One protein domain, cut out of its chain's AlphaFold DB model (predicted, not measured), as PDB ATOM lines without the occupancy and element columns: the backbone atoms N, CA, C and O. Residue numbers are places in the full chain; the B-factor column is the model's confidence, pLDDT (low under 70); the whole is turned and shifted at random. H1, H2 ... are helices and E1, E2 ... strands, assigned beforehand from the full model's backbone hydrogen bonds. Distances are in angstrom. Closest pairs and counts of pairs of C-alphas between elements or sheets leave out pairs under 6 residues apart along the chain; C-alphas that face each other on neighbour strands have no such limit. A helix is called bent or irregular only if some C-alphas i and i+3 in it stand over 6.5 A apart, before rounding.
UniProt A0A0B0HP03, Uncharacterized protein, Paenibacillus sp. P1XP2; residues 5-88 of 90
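AT A GLANCE: This is residues 5 to 88 of the 90 residues of an uncharacterized protein of Paenibacillus sp. P1XP2 (UniProt A0A0B0HP03). A small three-stranded sheet, E1, E2 and E3, makes one end of the domain, and a long loop, residues 32 to 49, makes the other, with two helices running between them. The kinked H1 leads away from the sheet and H2 leads back to it; they meet at a steep angle by Tyr 17 and Gln 54, and each only grazes the sheet. The printed part has 84 residues, with two named helices and three named strands in the order E1, H1, H2, E2, E3; the sheet order is E1, E2, E3, antiparallel, and the class is mixed, helices and strands. The whole is only just compact, close to loose, with a radius of gyration of the C-alphas of 14.1 A and spans of 39 by 33 by 22 A.

HOW THE PARTS SIT: E1, residues 5 to 7, is an edge strand and the antiparallel neighbour of E2, residues 70 to 76, at 133 degrees; N 6 and O 74 are 2.9 A apart, within hydrogen-bond range. E2, the inner strand, forms a hairpin with the other edge strand, E3, residues 82 to 87, antiparallel at 146 degrees, with N 71 and O 86 at 2.9 A and N 86 and O 71 at 2.8 A. H1, residues 10 to 31, is on the sheet but only grazes it, with its residues 12 to 19; its closest C-alphas to E3 are those of Ile 15 and Val 83, 7.5 A apart. H2, residues 50 to 61, is only just on the sheet, with 5 pairs of C-alphas within 10 A, and grazes it with residues 60 to 61; the C-alphas of Trp 60 and Arg 71, the closest of H2 and E2, are 7.2 A apart. H1 and H2 touch, their closest C-alphas being those of Tyr 17 and Gln 54, 6.3 A apart, and they run opposite ways at a steep tilt of 67 degrees. Of the O i to N i+4 pairs, 13 of 18 in H1 and 0 of 8 in H2 are within hydrogen-bond range; in H2, 7 of 9 O i to N i+3 pairs are.

IN THESE COORDINATES: E1 begins at C-alpha 5, (19.899, 3.291, -21.817). H1 is 30.7 A long, from C-alpha 10 at (22.154, 10.524, -8.146), with a kink of 35 degrees near residue 17; it is irregular, C-alphas 11 and 14 being 7.5 A apart. H2 is 18.8 A long and only just irregular, with C-alphas 52 and 55 7.0 A apart. E2 measures 19.2 A and E3 16.0 A, E3 ending at C-alpha 87, (24.775, -6.476, -14.423).

THE WHOLE: The C-alphas of Ala 37 and Gly 77, the two farthest apart, are 41.1 A from each other. The printed part has no cut. The link from H1 to H2, 18 residues, is long; those from E1 to H1 and from E2 to E3 are tight, and that from H2 to E2 is short. The mean pLDDT of the printed part is 81.8, and it is under 70 in residues 63 to 70, 77 to 81 and 85 to 88.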
ATOM      1  N   VAL A   5      19.633   3.833 -23.151       80.00
ATOM      2  CA  VAL A   5      19.899   3.291 -21.817       80.00
ATOM      3  C   VAL A   5      21.004   4.125 -21.196       80.00
ATOM      4  O   VAL A   5      22.101   4.215 -21.741       80.00
ATOM      5  N   GLU A   6      20.706   4.728 -20.056       82.12
ATOM      6  CA  GLU A   6      21.611   5.625 -19.345       82.12
ATOM      7  C   GLU A   6      21.775   5.149 -17.905       82.12
ATOM      8  O   GLU A   6      20.834   4.630 -17.304       82.12
ATOM      9  N   LEU A   7      22.964   5.326 -17.328       80.69
ATOM     10  CA  LEU A   7      23.162   5.068 -15.904       80.69
ATOM     11  C   LEU A   7      22.317   6.046 -15.085       80.69
ATOM     12  O   LEU A   7      22.313   7.248 -15.347       80.69
ATOM     13  N   CYS A   8      21.619   5.540 -14.069       82.56
ATOM     14  CA  CYS A   8      20.892   6.382 -13.131       82.56
ATOM     15  C   CYS A   8      21.884   7.285 -12.401       82.56
ATOM     16  O   CYS A   8      22.672   6.818 -11.584       82.56
ATOM     17  N   ALA A   9      21.819   8.582 -12.669       83.81
ATOM     18  CA  ALA A   9      22.554   9.583 -11.912       83.81
ATOM     19  C   ALA A   9      21.911   9.816 -10.520       83.81
ATOM     20  O   ALA A   9      20.732   9.475 -10.348       83.81
ATOM     21  N   PRO A  10      22.642  10.354  -9.522       85.44
ATOM     22  CA  PRO A  10      22.154  10.524  -8.146       85.44
ATOM     23  C   PRO A  10      20.822  11.280  -8.025       85.44
ATOM     24  O   PRO A  10      20.002  10.963  -7.170       85.44
ATOM     25  N   GLU A  11      20.554  12.237  -8.907       87.75
ATOM     26  CA  GLU A  11      19.290  12.974  -9.003       87.75
ATOM     27  C   GLU A  11      18.072  12.069  -9.263       87.75
ATOM     28  O   GLU A  11      16.943  12.430  -8.938       87.75
ATOM     29  N   ASN A  12      18.285  10.861  -9.793       85.31
ATOM     30  CA  ASN A  12      17.241   9.868 -10.042       85.31
ATOM     31  C   ASN A  12      17.051   8.875  -8.880       85.31
ATOM     32  O   ASN A  12      16.230   7.963  -8.999       85.31
ATOM     33  N   LYS A  13      17.768   9.027  -7.755       86.50
ATOM     34  CA  LYS A  13      17.721   8.085  -6.620       86.50
ATOM     35  C   LYS A  13      16.319   7.872  -6.048       86.50
ATOM     36  O   LYS A  13      15.989   6.768  -5.629       86.50
ATOM     37  N   GLY A  14      15.459   8.892  -6.124       87.25
ATOM     38  CA  GLY A  14      14.070   8.803  -5.671       87.25
ATOM     39  C   GLY A  14      13.257   7.723  -6.391       87.25
ATOM     40  O   GLY A  14      12.351   7.148  -5.800       87.25
ATOM     41  N   ILE A  15      13.601   7.384  -7.639       86.31
ATOM     42  CA  ILE A  15      12.947   6.274  -8.347       86.31
ATOM     43  C   ILE A  15      13.270   4.945  -7.652       86.31
ATOM     44  O   ILE A  15      12.380   4.129  -7.433       86.31
ATOM     45  N   ILE A  16      14.527   4.753  -7.254       86.12
ATOM     46  CA  ILE A  16      14.978   3.549  -6.556       86.12
ATOM     47  C   ILE A  16      14.385   3.461  -5.155       86.12
ATOM     48  O   ILE A  16      13.903   2.399  -4.779       86.12
ATOM     49  N   TYR A  17      14.331   4.574  -4.423       89.56
ATOM     50  CA  TYR A  17      13.734   4.608  -3.083       89.56
ATOM     51  C   TYR A  17      12.259   4.182  -3.082       89.56
ATOM     52  O   TYR A  17      11.791   3.618  -2.101       89.56
ATOM     53  N   ASN A  18      11.541   4.415  -4.184       89.19
ATOM     54  CA  ASN A  18      10.148   4.000  -4.337       89.19
ATOM     55  C   ASN A  18       9.994   2.566  -4.870       89.19
ATOM     56  O   ASN A  18       9.041   1.883  -4.512       89.19
ATOM     57  N   LEU A  19      10.904   2.105  -5.736       88.56
ATOM     58  CA  LEU A  19      10.828   0.764  -6.329       88.56
ATOM     59  C   LEU A  19      11.362  -0.332  -5.404       88.56
ATOM     60  O   LEU A  19      10.846  -1.445  -5.415       88.56
ATOM     61  N   TYR A  20      12.402  -0.040  -4.625       88.31
ATOM     62  CA  TYR A  20      13.080  -1.052  -3.822       88.31
ATOM     63  C   TYR A  20      12.183  -1.689  -2.746       88.31
ATOM     64  O   TYR A  20      12.197  -2.914  -2.649       88.31
ATOM     65  N   PRO A  21      11.336  -0.942  -2.007       91.38
ATOM     66  CA  PRO A  21      10.408  -1.546  -1.049       91.38
ATOM     67  C   PRO A  21       9.431  -2.535  -1.699       91.38
ATOM     68  O   PRO A  21       9.131  -3.570  -1.115       91.38
ATOM     69  N   LEU A  22       8.980  -2.248  -2.927       92.00
ATOM     70  CA  LEU A  22       8.108  -3.146  -3.692       92.00
ATOM     71  C   LEU A  22       8.858  -4.413  -4.120       92.00
ATOM     72  O   LEU A  22       8.344  -5.515  -3.985       92.00
ATOM     73  N   TYR A  23      10.107  -4.267  -4.564       89.94
ATOM     74  CA  TYR A  23      10.962  -5.411  -4.874       89.94
ATOM     75  C   TYR A  23      11.200  -6.316  -3.654       89.94
ATOM     76  O   TYR A  23      11.176  -7.539  -3.786       89.94
ATOM     77  N   LEU A  24      11.416  -5.738  -2.467       91.56
ATOM     78  CA  LEU A  24      11.574  -6.516  -1.235       91.56
ATOM     79  C   LEU A  24      10.281  -7.216  -0.823       91.56
ATOM     80  O   LEU A  24      10.343  -8.371  -0.419       91.56
ATOM     81  N   HIS A  25       9.133  -6.553  -0.962       93.44
ATOM     82  CA  HIS A  25       7.826  -7.170  -0.742       93.44
ATOM     83  C   HIS A  25       7.644  -8.422  -1.617       93.44
ATOM     84  O   HIS A  25       7.342  -9.497  -1.102       93.44
ATOM     85  N   ASP A  26       7.906  -8.311  -2.922       93.81
ATOM     86  CA  ASP A  26       7.756  -9.432  -3.858       93.81
ATOM     87  C   ASP A  26       8.725 -10.582  -3.531       93.81
ATOM     88  O   ASP A  26       8.380 -11.762  -3.612       93.81
ATOM     89  N   LEU A  27       9.958 -10.257  -3.119       93.12
ATOM     90  CA  LEU A  27      10.914 -11.256  -2.644       93.12
ATOM     91  C   LEU A  27      10.459 -11.942  -1.354       93.12
ATOM     92  O   LEU A  27      10.649 -13.153  -1.215       93.12
ATOM     93  N   ALA A  28       9.900 -11.179  -0.419       93.69
ATOM     94  CA  ALA A  28       9.425 -11.688   0.855       93.69
ATOM     95  C   ALA A  28       8.259 -12.661   0.657       93.69
ATOM     96  O   ALA A  28       8.221 -13.692   1.323       93.69
ATOM     97  N   GLU A  29       7.380 -12.418  -0.320       93.00
ATOM     98  CA  GLU A  29       6.311 -13.355  -0.687       93.00
ATOM     99  C   GLU A  29       6.875 -14.712  -1.140       93.00
ATOM    100  O   GLU A  29       6.447 -15.764  -0.662       93.00
ATOM    101  N   ILE A  30       7.902 -14.703  -1.997       94.94
ATOM    102  CA  ILE A  30       8.565 -15.929  -2.474       94.94
ATOM    103  C   ILE A  30       9.273 -16.663  -1.325       94.94
ATOM    104  O   ILE A  30       9.318 -17.895  -1.306       94.94
ATOM    105  N   ARG A  31       9.844 -15.917  -0.375       93.50
ATOM    106  CA  ARG A  31      10.595 -16.460   0.768       93.50
ATOM    107  C   ARG A  31       9.732 -16.774   1.986       93.50
ATOM    108  O   ARG A  31      10.233 -17.401   2.913       93.50
ATOM    109  N   GLN A  32       8.458 -16.383   1.968       94.12
ATOM    110  CA  GLN A  32       7.546 -16.436   3.115       94.12
ATOM    111  C   GLN A  32       8.088 -15.672   4.336       94.12
ATOM    112  O   GLN A  32       7.938 -16.102   5.479       94.12
ATOM    113  N   GLU A  33       8.733 -14.535   4.086       94.75
ATOM    114  CA  GLU A  33       9.269 -13.649   5.117       94.75
ATOM    115  C   GLU A  33       8.217 -12.600   5.501       94.75
ATOM    116  O   GLU A  33       7.508 -12.055   4.653       94.75
ATOM    117  N   LEU A  34       8.108 -12.317   6.798       95.00
ATOM    118  CA  LEU A  34       7.288 -11.219   7.303       95.00
ATOM    119  C   LEU A  34       8.126  -9.938   7.371       95.00
ATOM    120  O   LEU A  34       9.343 -10.019   7.550       95.00
ATOM    121  N   PRO A  35       7.497  -8.756   7.252       95.19
ATOM    122  CA  PRO A  35       8.197  -7.511   7.514       95.19
ATOM    123  C   PRO A  35       8.623  -7.425   8.988       95.19
ATOM    124  O   PRO A  35       8.114  -8.149   9.848       95.19
ATOM    125  N   ASN A  36       9.534  -6.501   9.272       94.69
ATOM    126  CA  ASN A  36       9.975  -6.179  10.625       94.69
ATOM    127  C   ASN A  36       8.839  -5.564  11.477       94.69
ATOM    128  O   ASN A  36       7.719  -5.358  10.992       94.69
ATOM    129  N   ALA A  37       9.116  -5.226  12.743       96.31
ATOM    130  CA  ALA A  37       8.100  -4.715  13.675       96.31
ATOM    131  C   ALA A  37       7.394  -3.423  13.203       96.31
ATOM    132  O   ALA A  37       6.306  -3.098  13.683       96.31
ATOM    133  N   PHE A  38       7.987  -2.708  12.246       95.88
ATOM    134  CA  PHE A  38       7.500  -1.444  11.700       95.88
ATOM    135  C   PHE A  38       6.863  -1.582  10.310       95.88
ATOM    136  O   PHE A  38       6.452  -0.585   9.716       95.88
ATOM    137  N   GLY A  39       6.754  -2.802   9.775       93.56
ATOM    138  CA  GLY A  39       6.187  -3.040   8.446       93.56
ATOM    139  C   GLY A  39       7.167  -2.795   7.291       93.56
ATOM    140  O   GLY A  39       6.739  -2.716   6.140       93.56
ATOM    141  N   VAL A  40       8.469  -2.679   7.572       93.94
ATOM    142  CA  VAL A  40       9.523  -2.577   6.556       93.94
ATOM    143  C   VAL A  40      10.073  -3.972   6.261       93.94
ATOM    144  O   VAL A  40      10.374  -4.738   7.174       93.94
ATOM    145  N   PHE A  41      10.215  -4.316   4.980       92.44
ATOM    146  CA  PHE A  41      10.777  -5.599   4.546       92.44
ATOM    147  C   PHE A  41      12.307  -5.607   4.650       92.44
ATOM    148  O   PHE A  41      13.012  -5.607   3.646       92.44
ATOM    149  N   GLU A  42      12.807  -5.593   5.880       89.56
ATOM    150  CA  GLU A  42      14.217  -5.763   6.219       89.56
ATOM    151  C   GLU A  42      14.378  -6.806   7.323       89.56
ATOM    152  O   GLU A  42      13.461  -7.059   8.101       89.56
ATOM    153  N   TYR A  43      15.564  -7.412   7.400       84.88
ATOM    154  CA  TYR A  43      15.832  -8.478   8.375       84.88
ATOM    155  C   TYR A  43      15.927  -7.984   9.822       84.88
ATOM    156  O   TYR A  43      15.833  -8.788  10.748       84.88
ATOM    157  N   THR A  44      16.174  -6.690  10.025       88.06
ATOM    158  CA  THR A  44      16.377  -6.084  11.342       88.06
ATOM    159  C   THR A  44      15.343  -4.992  11.611       88.06
ATOM    160  O   THR A  44      14.819  -4.346  10.700       88.06
ATOM    161  N   ASP A  45      15.095  -4.736  12.895       92.62
ATOM    162  CA  ASP A  45      14.283  -3.609  13.373       92.62
ATOM    163  C   ASP A  45      15.062  -2.274  13.359       92.62
ATOM    164  O   ASP A  45      14.607  -1.279  13.911       92.62
ATOM    165  N   GLU A  46      16.243  -2.226  12.727       92.06
ATOM    166  CA  GLU A  46      17.051  -1.001  12.594       92.06
ATOM    167  C   GLU A  46      16.385   0.046  11.687       92.06
ATOM    168  O   GLU A  46      16.686   1.237  11.779       92.06
ATOM    169  N   TYR A  47      15.482  -0.396  10.807       92.12
ATOM    170  CA  TYR A  47      14.785   0.451   9.846       92.12
ATOM    171  C   TYR A  47      13.314   0.589  10.222       92.12
ATOM    172  O   TYR A  47      12.475  -0.234   9.855       92.12
ATOM    173  N   GLU A  48      12.997   1.670  10.929       94.25
ATOM    174  CA  GLU A  48      11.629   1.975  11.364       94.25
ATOM    175  C   GLU A  48      10.763   2.550  10.231       94.25
ATOM    176  O   GLU A  48       9.537   2.517  10.278       94.25
ATOM    177  N   THR A  49      11.392   3.124   9.198       93.75
ATOM    178  CA  THR A  49      10.690   3.762   8.074       93.75
ATOM    179  C   THR A  49      11.397   3.515   6.745       93.75
ATOM    180  O   THR A  49      12.621   3.387   6.693       93.75
ATOM    181  N   LEU A  50      10.659   3.577   5.631       91.75
ATOM    182  CA  LEU A  50      11.260   3.532   4.286       91.75
ATOM    183  C   LEU A  50      12.304   4.639   4.075       91.75
ATOM    184  O   LEU A  50      13.275   4.453   3.348       91.75
ATOM    185  N   GLN A  51      12.132   5.790   4.730       92.12
ATOM    186  CA  GLN A  51      13.089   6.888   4.646       92.12
ATOM    187  C   GLN A  51      14.399   6.578   5.382       92.12
ATOM    188  O   GLN A  51      15.465   6.923   4.878       92.12
ATOM    189  N   SER A  52      14.339   5.871   6.516       91.94
ATOM    190  CA  SER A  52      15.536   5.420   7.243       91.94
ATOM    191  C   SER A  52      16.382   4.412   6.456       91.94
ATOM    192  O   SER A  52      17.589   4.351   6.655       91.94
ATOM    193  N   GLN A  53      15.773   3.679   5.516       88.56
ATOM    194  CA  GLN A  53      16.455   2.732   4.629       88.56
ATOM    195  C   GLN A  53      17.227   3.431   3.493       88.56
ATOM    196  O   GLN A  53      18.171   2.872   2.942       88.56
ATOM    197  N   GLN A  54      16.866   4.669   3.136       89.31
ATOM    198  CA  GLN A  54      17.425   5.370   1.970       89.31
ATOM    199  C   GLN A  54      18.961   5.490   1.948       89.31
ATOM    200  O   GLN A  54      19.534   5.287   0.872       89.31
ATOM    201  N   PRO A  55      19.657   5.771   3.072       88.12
ATOM    202  CA  PRO A  55      21.118   5.869   3.092       88.12
ATOM    203  C   PRO A  55      21.834   4.578   2.677       88.12
ATOM    204  O   PRO A  55      22.942   4.647   2.144       88.12
ATOM    205  N   LEU A  56      21.211   3.403   2.851       83.12
ATOM    206  CA  LEU A  56      21.778   2.133   2.380       83.12
ATOM    207  C   LEU A  56      21.983   2.118   0.868       83.12
ATOM    208  O   LEU A  56      22.918   1.494   0.377       83.12
ATOM    209  N   PHE A  57      21.120   2.802   0.121       83.62
ATOM    210  CA  PHE A  57      21.169   2.818  -1.337       83.62
ATOM    211  C   PHE A  57      22.203   3.799  -1.878       83.62
ATOM    212  O   PHE A  57      22.632   3.655  -3.022       83.62
ATOM    213  N   ASP A  58      22.656   4.762  -1.071       82.56
ATOM    214  CA  ASP A  58      23.648   5.750  -1.501       82.56
ATOM    215  C   ASP A  58      24.979   5.084  -1.894       82.56
ATOM    216  O   ASP A  58      25.697   5.601  -2.755       82.56
ATOM    217  N   ILE A  59      25.262   3.881  -1.369       80.06
ATOM    218  CA  ILE A  59      26.425   3.060  -1.746       80.06
ATOM    219  C   ILE A  59      26.505   2.792  -3.256       80.06
ATOM    220  O   ILE A  59      27.597   2.594  -3.785       80.06
ATOM    221  N   TRP A  60      25.373   2.791  -3.968       76.75
ATOM    222  CA  TRP A  60      25.324   2.535  -5.410       76.75
ATOM    223  C   TRP A  60      25.823   3.704  -6.261       76.75
ATOM    224  O   TRP A  60      26.134   3.510  -7.437       76.75
ATOM    225  N   TRP A  61      25.960   4.891  -5.670       79.31
ATOM    226  CA  TRP A  61      26.526   6.078  -6.313       79.31
ATOM    227  C   TRP A  61      27.903   6.465  -5.757       79.31
ATOM    228  O   TRP A  61      28.524   7.411  -6.245       79.31
ATOM    229  N   GLN A  62      28.418   5.733  -4.766       79.44
ATOM    230  CA  GLN A  62      29.737   5.986  -4.190       79.44
ATOM    231  C   GLN A  62      30.849   5.366  -5.044       79.44
ATOM    232  O   GLN A  62      30.900   4.156  -5.262       79.44
ATOM    233  N   LYS A  63      31.781   6.218  -5.494       63.66
ATOM    234  CA  LYS A  63      32.864   5.892  -6.441       63.66
ATOM    235  C   LYS A  63      33.758   4.721  -6.009       63.66
ATOM    236  O   LYS A  63      34.199   3.950  -6.856       63.66
ATOM    237  N   GLU A  64      33.995   4.588  -4.709       58.81
ATOM    238  CA  GLU A  64      34.883   3.584  -4.099       58.81
ATOM    239  C   GLU A  64      34.290   2.160  -4.138       58.81
ATOM    240  O   GLU A  64      35.020   1.172  -4.165       58.81
ATOM    241  N   LEU A  65      32.958   2.032  -4.201       52.16
ATOM    242  CA  LEU A  65      32.246   0.746  -4.186       52.16
ATOM    243  C   LEU A  65      31.836   0.264  -5.590       52.16
ATOM    244  O   LEU A  65      31.287  -0.832  -5.737       52.16
ATOM    245  N   LEU A  66      32.170   1.038  -6.632       52.12
ATOM    246  CA  LEU A  66      31.863   0.765  -8.046       52.12
ATOM    247  C   LEU A  66      32.582  -0.466  -8.630       52.12
ATOM    248  O   LEU A  66      32.414  -0.763  -9.811       52.12
ATOM    249  N   SER A  67      33.348  -1.222  -7.834       48.16
ATOM    250  CA  SER A  67      33.820  -2.553  -8.247       48.16
ATOM    251  C   SER A  67      32.695  -3.605  -8.259       48.16
ATOM    252  O   SER A  67      32.866  -4.694  -8.818       48.16
ATOM    253  N   LYS A  68      31.522  -3.297  -7.680       52.12
ATOM    254  CA  LYS A  68      30.341  -4.169  -7.720       52.12
ATOM    255  C   LYS A  68      29.635  -4.057  -9.078       52.12
ATOM    256  O   LYS A  68      29.196  -2.993  -9.492       52.12
ATOM    257  N   ARG A  69      29.495  -5.204  -9.752       57.69
ATOM    258  CA  ARG A  69      29.024  -5.389 -11.144       57.69
ATOM    259  C   ARG A  69      27.578  -4.956 -11.444       57.69
ATOM    260  O   ARG A  69      27.137  -5.168 -12.568       57.69
ATOM    261  N   THR A  70      26.835  -4.409 -10.481       62.66
ATOM    262  CA  THR A  70      25.409  -4.078 -10.630       62.66
ATOM    263  C   THR A  70      25.219  -2.568 -10.620       62.66
ATOM    264  O   THR A  70      25.561  -1.918  -9.636       62.66
ATOM    265  N   ARG A  71      24.655  -2.016 -11.700       71.50
ATOM    266  CA  ARG A  71      24.323  -0.592 -11.825       71.50
ATOM    267  C   ARG A  71      22.850  -0.407 -12.151       71.50
ATOM    268  O   ARG A  71      22.272  -1.218 -12.868       71.50
ATOM    269  N   PHE A  72      22.243   0.663 -11.647       77.00
ATOM    270  CA  PHE A  72      20.897   1.040 -12.061       77.00
ATOM    271  C   PHE A  72      20.960   1.821 -13.362       77.00
ATOM    272  O   PHE A  72      21.727   2.777 -13.484       77.00
ATOM    273  N   CYS A  73      20.143   1.405 -14.318       76.25
ATOM    274  CA  CYS A  73      19.991   2.071 -15.594       76.25
ATOM    275  C   CYS A  73      18.552   2.543 -15.750       76.25
ATOM    276  O   CYS A  73      17.611   1.868 -15.332       76.25
ATOM    277  N   ARG A  74      18.390   3.690 -16.398       78.00
ATOM    278  CA  ARG A  74      17.113   4.229 -16.835       78.00
ATOM    279  C   ARG A  74      17.001   4.084 -18.347       78.00
ATOM    280  O   ARG A  74      17.948   4.376 -19.072       78.00
ATOM    281  N   ILE A  75      15.828   3.672 -18.816       77.94
ATOM    282  CA  ILE A  75      15.451   3.784 -20.225       77.94
ATOM    283  C   ILE A  75      14.790   5.142 -20.469       77.94
ATOM    284  O   ILE A  75      13.818   5.514 -19.800       77.94
ATOM    285  N   THR A  76      15.306   5.859 -21.461       73.88
ATOM    286  CA  THR A  76      14.756   7.100 -22.013       73.88
ATOM    287  C   THR A  76      14.281   6.855 -23.459       73.88
ATOM    288  O   THR A  76      14.686   5.892 -24.113       73.88
ATOM    289  N   GLY A  77      13.318   7.651 -23.945       68.81
ATOM    290  CA  GLY A  77      12.756   7.507 -25.303       68.81
ATOM    291  C   GLY A  77      11.663   6.437 -25.484       68.81
ATOM    292  O   GLY A  77      11.104   6.305 -26.575       68.81
ATOM    293  N   ALA A  78      11.312   5.699 -24.425       68.62
ATOM    294  CA  ALA A  78      10.126   4.841 -24.379       68.62
ATOM    295  C   ALA A  78       8.878   5.621 -23.922       68.62
ATOM    296  O   ALA A  78       8.989   6.654 -23.264       68.62
ATOM    297  N   SER A  79       7.678   5.107 -24.223       67.75
ATOM    298  CA  SER A  79       6.399   5.719 -23.810       67.75
ATOM    299  C   SER A  79       6.234   5.830 -22.289       67.75
ATOM    300  O   SER A  79       5.427   6.627 -21.816       67.75
ATOM    301  N   ARG A  80       7.007   5.050 -21.517       65.00
ATOM    302  CA  ARG A  80       7.111   5.130 -20.059       65.00
ATOM    303  C   ARG A  80       8.579   5.025 -19.635       65.00
ATOM    304  O   ARG A  80       9.251   4.090 -20.072       65.00
ATOM    305  N   PRO A  81       9.085   5.933 -18.783       65.00
ATOM    306  CA  PRO A  81      10.395   5.768 -18.166       65.00
ATOM    307  C   PRO A  81      10.416   4.488 -17.327       65.00
ATOM    308  O   PRO A  81       9.439   4.171 -16.649       65.00
ATOM    309  N   SER A  82      11.517   3.748 -17.359       71.00
ATOM    310  CA  SER A  82      11.687   2.532 -16.556       71.00
ATOM    311  C   SER A  82      13.103   2.478 -16.008       71.00
ATOM    312  O   SER A  82      14.033   2.937 -16.675       71.00
ATOM    313  N   VAL A  83      13.259   1.941 -14.799       71.56
ATOM    314  CA  VAL A  83      14.556   1.755 -14.144       71.56
ATOM    315  C   VAL A  83      14.738   0.281 -13.815       71.56
ATOM    316  O   VAL A  83      13.802  -0.368 -13.357       71.56
ATOM    317  N   PHE A  84      15.927  -0.251 -14.074       71.62
ATOM    318  CA  PHE A  84      16.270  -1.651 -13.832       71.62
ATOM    319  C   PHE A  84      17.724  -1.775 -13.389       71.62
ATOM    320  O   PHE A  84      18.574  -0.946 -13.725       71.62
ATOM    321  N   ALA A  85      18.008  -2.830 -12.632       69.62
ATOM    322  CA  ALA A  85      19.368  -3.213 -12.300       69.62
ATOM    323  C   ALA A  85      19.986  -3.961 -13.491       69.62
ATOM    324  O   ALA A  85      19.495  -5.012 -13.900       69.62
ATOM    325  N   ALA A  86      21.066  -3.426 -14.047       61.62
ATOM    326  CA  ALA A  86      21.874  -4.070 -15.067       61.62
ATOM    327  C   ALA A  86      23.156  -4.620 -14.438       61.62
ATOM    328  O   ALA A  86      23.841  -3.933 -13.675       61.62
ATOM    329  N   LYS A  87      23.493  -5.867 -14.773       60.44
ATOM    330  CA  LYS A  87      24.775  -6.476 -14.423       60.44
ATOM    331  C   LYS A  87      25.690  -6.407 -15.639       60.44
ATOM    332  O   LYS A  87      25.336  -6.947 -16.685       60.44
ATOM    333  N   GLU A  88      26.846  -5.762 -15.522       55.72
ATOM    334  CA  GLU A  88      27.841  -5.804 -16.599       55.72
ATOM    335  C   GLU A  88      28.456  -7.209 -16.664       55.72
ATOM    336  O   GLU A  88      29.092  -7.680 -15.714       55.72
TER     337      GLU A  88